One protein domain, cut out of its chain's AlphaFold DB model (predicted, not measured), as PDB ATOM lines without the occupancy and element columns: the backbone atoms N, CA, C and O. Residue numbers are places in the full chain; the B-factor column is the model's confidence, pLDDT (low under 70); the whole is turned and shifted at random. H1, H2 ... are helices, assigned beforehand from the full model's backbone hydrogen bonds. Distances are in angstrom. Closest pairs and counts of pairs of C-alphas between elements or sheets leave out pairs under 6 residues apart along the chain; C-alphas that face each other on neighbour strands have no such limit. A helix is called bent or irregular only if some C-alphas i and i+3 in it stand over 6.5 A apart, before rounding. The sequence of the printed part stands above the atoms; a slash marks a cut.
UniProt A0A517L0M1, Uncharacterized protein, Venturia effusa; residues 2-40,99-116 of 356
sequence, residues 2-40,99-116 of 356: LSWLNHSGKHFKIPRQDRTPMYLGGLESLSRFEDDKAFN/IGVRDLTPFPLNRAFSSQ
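Overview. This is residues 2 to 40 and 99 to 116 of the 356 residues of an uncharacterized protein of Venturia effusa (UniProt A0A517L0M1). One long helix, H3, makes much of the length of this loose gathering of short pieces: its last residues, 32 to 40, stick out as a free arm, while small H4 packs on residues 25 to 29 near its other end. H2 stands close to H3 near that same end with H1 next to H2, and residues 105 to 116, with no named element, run on past H4 away from the free arm. The printed part has 57 residues, with four named helices in the order H1, H2, H3, H4 and no named strand, and its class is all helix. It is only just compact, close to loose, with a radius of gyration of the C-alphas of 11.9 A, and it spans 32 by 27 by 24 A.

Arrangement. The longest helix, H3, residues 24 to 40, touches H4, residues 101 to 104, with its residues 25 to 29 alone. The closest C-alphas of the two are those of Gly 26 and Asp 103, 3.9 A apart. H2, residues 8 to 13, is close to H3 but not clearly touching; their closest C-alphas, those of Ser 8 and Leu 27, are 7.3 A apart. H2 and H3 run opposite ways at a steep tilt of 69 degrees, only just short of about perpendicular. H1, residues 2 to 6, and H2 are near each other and meet only through their link. H1 is apart from H3 and from H4, and H2 is apart from H4. In H1 every O i to N i+4 pair is within hydrogen-bond range; in H3 this holds for 9 of 13 and in H2 for 0 of 2, with 2 of 3 O i to N i+3 pairs within range in H2, while H4 is too short for an O i to N i+4 pair.

Along the chain. H3 runs 25.0 A from C-alpha 24 at (276.696, 234.339, 206.852) to C-alpha 40 at (294.075, 216.673, 209.839). It is only just irregular, with C-alphas 25 and 28 6.9 A apart. H2 measures 10.4 A and is also only just irregular, with C-alphas 8 and 11 6.50 A apart. H1 begins at C-alpha 2 at (288.435, 241.074, 197.026) and measures 6.3 A; H4 measures 5.2 A.

Size, cuts and confidence. The two C-alphas farthest apart are those of Asn 40 and Ala 112, at 34.4 A. Residues 41 to 98 are not printed, and C-alphas 40 and 99 are 21.5 A apart across this cut, which lies in the link from H3 to H4. The link from H1 to H2 is tight and that from H2 to H3 is short. The mean pLDDT of the printed part is 76.4, with residues 17 to 20, 27 to 40 and 99 under 70.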
ATOM      1  N   LEU A   2     288.094 242.202 197.923       90.38
ATOM      2  CA  LEU A   2     288.435 241.074 197.026       90.38
ATOM      3  C   LEU A   2     289.050 239.845 197.726       90.38
ATOM      4  O   LEU A   2     288.645 238.726 197.434       90.38
ATOM      5  N   SER A   3     289.953 240.035 198.699       88.50
ATOM      6  CA  SER A   3     290.505 238.911 199.477       88.50
ATOM      7  C   SER A   3     289.414 238.084 200.176       88.50
ATOM      8  O   SER A   3     289.433 236.860 200.087       88.50
ATOM      9  N   TRP A   4     288.403 238.719 200.783       85.75
ATOM     10  CA  TRP A   4     287.282 237.997 201.401       85.75
ATOM     11  C   TRP A   4     286.473 237.218 200.359       85.75
ATOM     12  O   TRP A   4     286.177 236.050 200.582       85.75
ATOM     13  N   LEU A   5     286.182 237.821 199.198       87.75
ATOM     14  CA  LEU A   5     285.444 237.166 198.107       87.75
ATOM     15  C   LEU A   5     286.162 235.922 197.558       87.75
ATOM     16  O   LEU A   5     285.502 234.951 197.196       87.75
ATOM     17  N   ASN A   6     287.498 235.933 197.531       87.62
ATOM     18  CA  ASN A   6     288.307 234.811 197.051       87.62
ATOM     19  C   ASN A   6     288.503 233.700 198.103       87.62
ATOM     20  O   ASN A   6     288.707 232.546 197.724       87.62
ATOM     21  N   HIS A   7     288.420 234.040 199.395       83.38
ATOM     22  CA  HIS A   7     288.464 233.102 200.524       83.38
ATOM     23  C   HIS A   7     287.035 232.779 201.009       83.38
ATOM     24  O   HIS A   7     286.300 232.098 200.300       83.38
ATOM     25  N   SER A   8     286.596 233.278 202.170       81.44
ATOM     26  CA  SER A   8     285.298 232.939 202.791       81.44
ATOM     27  C   SER A   8     284.064 233.226 201.917       81.44
ATOM     28  O   SER A   8     283.044 232.553 202.032       81.44
ATOM     29  N   GLY A   9     284.134 234.213 201.023       83.19
ATOM     30  CA  GLY A   9     283.064 234.539 200.079       83.19
ATOM     31  C   GLY A   9     282.911 233.527 198.935       83.19
ATOM     32  O   GLY A   9     281.850 233.463 198.314       83.19
ATOM     33  N   LYS A  10     283.928 232.691 198.683       85.19
ATOM     34  CA  LYS A  10     283.967 231.710 197.586       85.19
ATOM     35  C   LYS A  10     282.836 230.688 197.672       85.19
ATOM     36  O   LYS A  10     282.339 230.261 196.632       85.19
ATOM     37  N   HIS A  11     282.404 230.328 198.884       80.88
ATOM     38  CA  HIS A  11     281.314 229.371 199.092       80.88
ATOM     39  C   HIS A  11     280.004 229.847 198.442       80.88
ATOM     40  O   HIS A  11     279.345 229.064 197.770       80.88
ATOM     41  N   PHE A  12     279.671 231.141 198.524       85.62
ATOM     42  CA  PHE A  12     278.425 231.688 197.962       85.62
ATOM     43  C   PHE A  12     278.385 231.727 196.427       85.62
ATOM     44  O   PHE A  12     277.332 232.007 195.859       85.62
ATOM     45  N   LYS A  13     279.499 231.446 195.732       85.75
ATOM     46  CA  LYS A  13     279.564 231.504 194.263       85.75
ATOM     47  C   LYS A  13     278.716 230.426 193.576       85.75
ATOM     48  O   LYS A  13     278.266 230.647 192.455       85.75
ATOM     49  N   ILE A  14     278.531 229.260 194.203       82.19
ATOM     50  CA  ILE A  14     277.777 228.130 193.637       82.19
ATOM     51  C   ILE A  14     276.933 227.493 194.751       82.19
ATOM     52  O   ILE A  14     277.501 227.112 195.774       82.19
ATOM     53  N   PRO A  15     275.607 227.329 194.582       75.75
ATOM     54  CA  PRO A  15     274.773 226.665 195.579       75.75
ATOM     55  C   PRO A  15     275.182 225.197 195.751       75.75
ATOM     56  O   PRO A  15     275.326 224.455 194.777       75.75
ATOM     57  N   ARG A  16     275.346 224.766 197.005       71.19
ATOM     58  CA  ARG A  16     275.623 223.365 197.338       71.19
ATOM     59  C   ARG A  16     274.370 222.513 197.118       71.19
ATOM     60  O   ARG A  16     273.247 222.994 197.235       71.19
ATOM     61  N   GLN A  17     274.569 221.236 196.798       67.31
ATOM     62  CA  GLN A  17     273.483 220.259 196.612       67.31
ATOM     63  C   GLN A  17     273.244 219.391 197.862       67.31
ATOM     64  O   GLN A  17     272.298 218.610 197.905       67.31
ATOM     65  N   ASP A  18     274.075 219.548 198.895       67.56
ATOM     66  CA  ASP A  18     274.065 218.783 200.151       67.56
ATOM     67  C   ASP A  18     273.020 219.276 201.172       67.56
ATOM     68  O   ASP A  18     273.113 218.969 202.360       67.56
ATOM     69  N   ARG A  19     272.002 220.019 200.705       64.00
ATOM     70  CA  ARG A  19     270.848 220.529 201.478       64.00
ATOM     71  C   ARG A  19     271.218 221.440 202.660       64.00
ATOM     72  O   ARG A  19     270.348 221.790 203.456       64.00
ATOM     73  N   THR A  20     272.492 221.807 202.790       68.94
ATOM     74  CA  THR A  20     272.992 222.661 203.867       68.94
ATOM     75  C   THR A  20     272.925 224.112 203.398       68.94
ATOM     76  O   THR A  20     273.611 224.463 202.432       68.94
ATOM     77  N   PRO A  21     272.110 224.976 204.031       72.00
ATOM     78  CA  PRO A  21     272.010 226.357 203.599       72.00
ATOM     79  C   PRO A  21     273.325 227.098 203.847       72.00
ATOM     80  O   PRO A  21     273.968 226.951 204.886       72.00
ATOM     81  N   MET A  22     273.726 227.919 202.880       80.19
ATOM     82  CA  MET A  22     274.919 228.752 202.998       80.19
ATOM     83  C   MET A  22     274.524 230.138 203.487       80.19
ATOM     84  O   MET A  22     274.068 230.978 202.712       80.19
ATOM     85  N   TYR A  23     274.716 230.370 204.780       86.81
ATOM     86  CA  TYR A  23     274.396 231.628 205.440       86.81
ATOM     87  C   TYR A  23     275.615 232.254 206.109       86.81
ATOM     88  O   TYR A  23     276.542 231.561 206.527       86.81
ATOM     89  N   LEU A  24     275.599 233.583 206.244       83.81
ATOM     90  CA  LEU A  24     276.696 234.339 206.852       83.81
ATOM     91  C   LEU A  24     276.926 233.939 208.322       83.81
ATOM     92  O   LEU A  24     278.075 233.883 208.752       83.81
ATOM     93  N   GLY A  25     275.869 233.589 209.070       78.94
ATOM     94  CA  GLY A  25     275.977 233.051 210.434       78.94
ATOM     95  C   GLY A  25     276.647 231.673 210.527       78.94
ATOM     96  O   GLY A  25     277.233 231.350 211.561       78.94
ATOM     97  N   GLY A  26     276.636 230.897 209.437       72.75
ATOM     98  CA  GLY A  26     277.314 229.604 209.316       72.75
ATOM     99  C   GLY A  26     278.776 229.690 208.858       72.75
ATOM    100  O   GLY A  26     279.444 228.665 208.771       72.75
ATOM    101  N   LEU A  27     279.316 230.879 208.556       69.75
ATOM    102  CA  LEU A  27     280.705 230.989 208.089       69.75
ATOM    103  C   LEU A  27     281.729 230.649 209.178       69.75
ATOM    104  O   LEU A  27     282.683 229.931 208.896       69.75
ATOM    105  N   GLU A  28     281.521 231.090 210.426       62.88
ATOM    106  CA  GLU A  28     282.443 230.788 211.537       62.88
ATOM    107  C   GLU A  28     282.613 229.279 211.768       62.88
ATOM    108  O   GLU A  28     283.693 228.815 212.128       62.88
ATOM    109  N   SER A  29     281.532 228.518 211.592       60.06
ATOM    110  CA  SER A  29     281.495 227.067 211.775       60.06
ATOM    111  C   SER A  29     281.941 226.312 210.516       60.06
ATOM    112  O   SER A  29     282.273 225.131 210.609       60.06
ATOM    113  N   LEU A  30     281.951 226.952 209.341       58.38
ATOM    114  CA  LEU A  30     282.519 226.406 208.105       58.38
ATOM    115  C   LEU A  30     284.039 226.593 208.052       58.38
ATOM    116  O   LEU A  30     284.734 225.606 207.837       58.38
ATOM    117  N   SER A  31     284.562 227.796 208.321       59.88
ATOM    118  CA  SER A  31     286.012 228.049 208.298       59.88
ATOM    119  C   SER A  31     286.760 227.129 209.261       59.88
ATOM    120  O   SER A  31     287.617 226.381 208.811       59.88
ATOM    121  N   ARG A  32     286.325 227.038 210.528       57.72
ATOM    122  CA  ARG A  32     286.919 226.112 211.515       57.72
ATOM    123  C   ARG A  32     286.936 224.655 211.043       57.72
ATOM    124  O   ARG A  32     287.893 223.947 211.305       57.72
ATOM    125  N   PHE A  33     285.900 224.211 210.330       53.75
ATOM    126  CA  PHE A  33     285.825 222.847 209.801       53.75
ATOM    127  C   PHE A  33     286.787 222.618 208.622       53.75
ATOM    128  O   PHE A  33     287.303 221.513 208.455       53.75
ATOM    129  N   GLU A  34     287.047 223.639 207.801       60.38
ATOM    130  CA  GLU A  34     288.051 223.567 206.734       60.38
ATOM    131  C   GLU A  34     289.482 223.698 207.286       60.38
ATOM    132  O   GLU A  34     290.355 222.949 206.843       60.38
ATOM    133  N   ASP A  35     289.697 224.519 208.320       56.59
ATOM    134  CA  ASP A  35     290.949 224.605 209.085       56.59
ATOM    135  C   ASP A  35     291.269 223.261 209.769       56.59
ATOM    136  O   ASP A  35     292.348 222.701 209.569       56.59
ATOM    137  N   ASP A  36     290.301 222.671 210.484       54.38
ATOM    138  CA  ASP A  36     290.400 221.327 211.067       54.38
ATOM    139  C   ASP A  36     290.710 220.278 209.990       54.38
ATOM    140  O   ASP A  36     291.519 219.371 210.203       54.38
ATOM    141  N   LYS A  37     290.086 220.371 208.809       57.62
ATOM    142  CA  LYS A  37     290.332 219.438 207.703       57.62
ATOM    143  C   LYS A  37     291.743 219.595 207.128       57.62
ATOM    144  O   LYS A  37     292.377 218.579 206.844       57.62
ATOM    145  N   ALA A  38     292.254 220.817 206.999       58.31
ATOM    146  CA  ALA A  38     293.623 221.096 206.562       58.31
ATOM    147  C   ALA A  38     294.665 220.648 207.603       58.31
ATOM    148  O   ALA A  38     295.685 220.052 207.245       58.31
ATOM    149  N   PHE A  39     294.386 220.846 208.894       51.44
ATOM    150  CA  PHE A  39     295.216 220.351 209.992       51.44
ATOM    151  C   PHE A  39     295.270 218.816 210.004       51.44
ATOM    152  O   PHE A  39     296.351 218.233 210.003       51.44
ATOM    153  N   ASN A  40     294.121 218.138 209.908       54.94
ATOM    154  CA  ASN A  40     294.075 216.673 209.839       54.94
ATOM    155  C   ASN A  40     294.739 216.122 208.558       54.94
ATOM    156  O   ASN A  40     295.410 215.095 208.623       54.94
ATOM    157  N   ILE A  99     273.365 220.227 211.042       64.44
ATOM    158  CA  ILE A  99     273.208 221.654 210.747       64.44
ATOM    159  C   ILE A  99     272.890 222.382 212.057       64.44
ATOM    160  O   ILE A  99     271.820 222.202 212.639       64.44
ATOM    161  N   GLY A 100     273.845 223.174 212.549       70.75
ATOM    162  CA  GLY A 100     273.689 223.902 213.805       70.75
ATOM    163  C   GLY A 100     272.719 225.077 213.669       70.75
ATOM    164  O   GLY A 100     272.526 225.614 212.585       70.75
ATOM    165  N   VAL A 101     272.167 225.563 214.786       73.25
ATOM    166  CA  VAL A 101     271.254 226.728 214.773       73.25
ATOM    167  C   VAL A 101     271.907 227.967 214.133       73.25
ATOM    168  O   VAL A 101     271.234 228.710 213.428       73.25
ATOM    169  N   ARG A 102     273.228 228.159 214.301       75.31
ATOM    170  CA  ARG A 102     273.998 229.222 213.615       75.31
ATOM    171  C   ARG A 102     274.097 229.013 212.102       75.31
ATOM    172  O   ARG A 102     274.051 229.975 211.346       75.31
ATOM    173  N   ASP A 103     274.189 227.766 211.654       82.06
ATOM    174  CA  ASP A 103     274.239 227.428 210.231       82.06
ATOM    175  C   ASP A 103     272.894 227.755 209.541       82.06
ATOM    176  O   ASP A 103     272.852 227.937 208.329       82.06
ATOM    177  N   LEU A 104     271.808 227.910 210.318       87.12
ATOM    178  CA  LEU A 104     270.489 228.368 209.865       87.12
ATOM    179  C   LEU A 104     270.267 229.894 209.960       87.12
ATOM    180  O   LEU A 104     269.201 230.345 209.541       87.12
ATOM    181  N   THR A 105     271.194 230.714 210.485       89.31
ATOM    182  CA  THR A 105     270.975 232.174 210.621       89.31
ATOM    183  C   THR A 105     271.536 232.979 209.431       89.31
ATOM    184  O   THR A 105     272.750 233.189 209.340       89.31
ATOM    185  N   PRO A 106     270.688 233.507 208.515       90.31
ATOM    186  CA  PRO A 106     271.146 234.299 207.363       90.31
ATOM    187  C   PRO A 106     271.851 235.600 207.760       90.31
ATOM    188  O   PRO A 106     272.795 236.011 207.085       90.31
ATOM    189  N   PHE A 107     271.437 236.223 208.869       90.12
ATOM    190  CA  PHE A 107     271.980 237.492 209.353       90.12
ATOM    191  C   PHE A 107     272.691 237.282 210.702       90.12
ATOM    192  O   PHE A 107     272.015 237.023 211.698       90.12
ATOM    193  N   PRO A 108     274.028 237.420 210.797       88.75
ATOM    194  CA  PRO A 108     274.779 237.038 212.001       88.75
ATOM    195  C   PRO A 108     274.453 237.900 213.235       88.75
ATOM    196  O   PRO A 108     274.616 237.444 214.366       88.75
ATOM    197  N   LEU A 109     273.960 239.127 213.024       91.38
ATOM    198  CA  LEU A 109     273.529 240.034 214.090       91.38
ATOM    199  C   LEU A 109     272.115 239.721 214.614       91.38
ATOM    200  O   LEU A 109     271.838 239.968 215.785       91.38
ATOM    201  N   ASN A 110     271.226 239.149 213.790       91.50
ATOM    202  CA  ASN A 110     269.855 238.819 214.195       91.50
ATOM    203  C   ASN A 110     269.721 237.322 214.504       91.50
ATOM    204  O   ASN A 110     269.276 236.529 213.676       91.50
ATOM    205  N   ARG A 111     270.069 236.944 215.738       88.88
ATOM    206  CA  ARG A 111     269.967 235.557 216.224       88.88
ATOM    207  C   ARG A 111     268.530 235.048 216.390       88.88
ATOM    208  O   ARG A 111     268.354 233.844 216.528       88.88
ATOM    209  N   ALA A 112     267.528 235.930 216.396       91.50
ATOM    210  CA  ALA A 112     266.121 235.544 216.503       91.50
ATOM    211  C   ALA A 112     265.527 235.085 215.157       91.50
ATOM    212  O   ALA A 112     264.510 234.397 215.142       91.50
ATOM    213  N   PHE A 113     266.156 235.442 214.030       93.00
ATOM    214  CA  PHE A 113     265.709 235.042 212.698       93.00
ATOM    215  C   PHE A 113     266.566 233.900 212.141       93.00
ATOM    216  O   PHE A 113     267.669 234.111 211.631       93.00
ATOM    217  N   SER A 114     266.033 232.682 212.218       91.94
ATOM    218  CA  SER A 114     266.571 231.491 211.560       91.94
ATOM    219  C   SER A 114     265.721 231.095 210.353       91.94
ATOM    220  O   SER A 114     264.500 231.258 210.334       91.94
ATOM    221  N   SER A 115     266.380 230.549 209.333       92.06
ATOM    222  CA  SER A 115     265.719 229.960 208.174       92.06
ATOM    223  C   SER A 115     265.067 228.637 208.565       92.06
ATOM    224  O   SER A 115     265.751 227.664 208.890       92.06
ATOM    225  N   GLN A 116     263.737 228.620 208.561       92.00
ATOM    226  CA  GLN A 116     262.943 227.432 208.858       92.00
ATOM    227  C   GLN A 116     262.927 226.475 207.655       92.00
ATOM    228  O   GLN A 116     263.027 226.930 206.511       92.00
TER     229      GLN A 116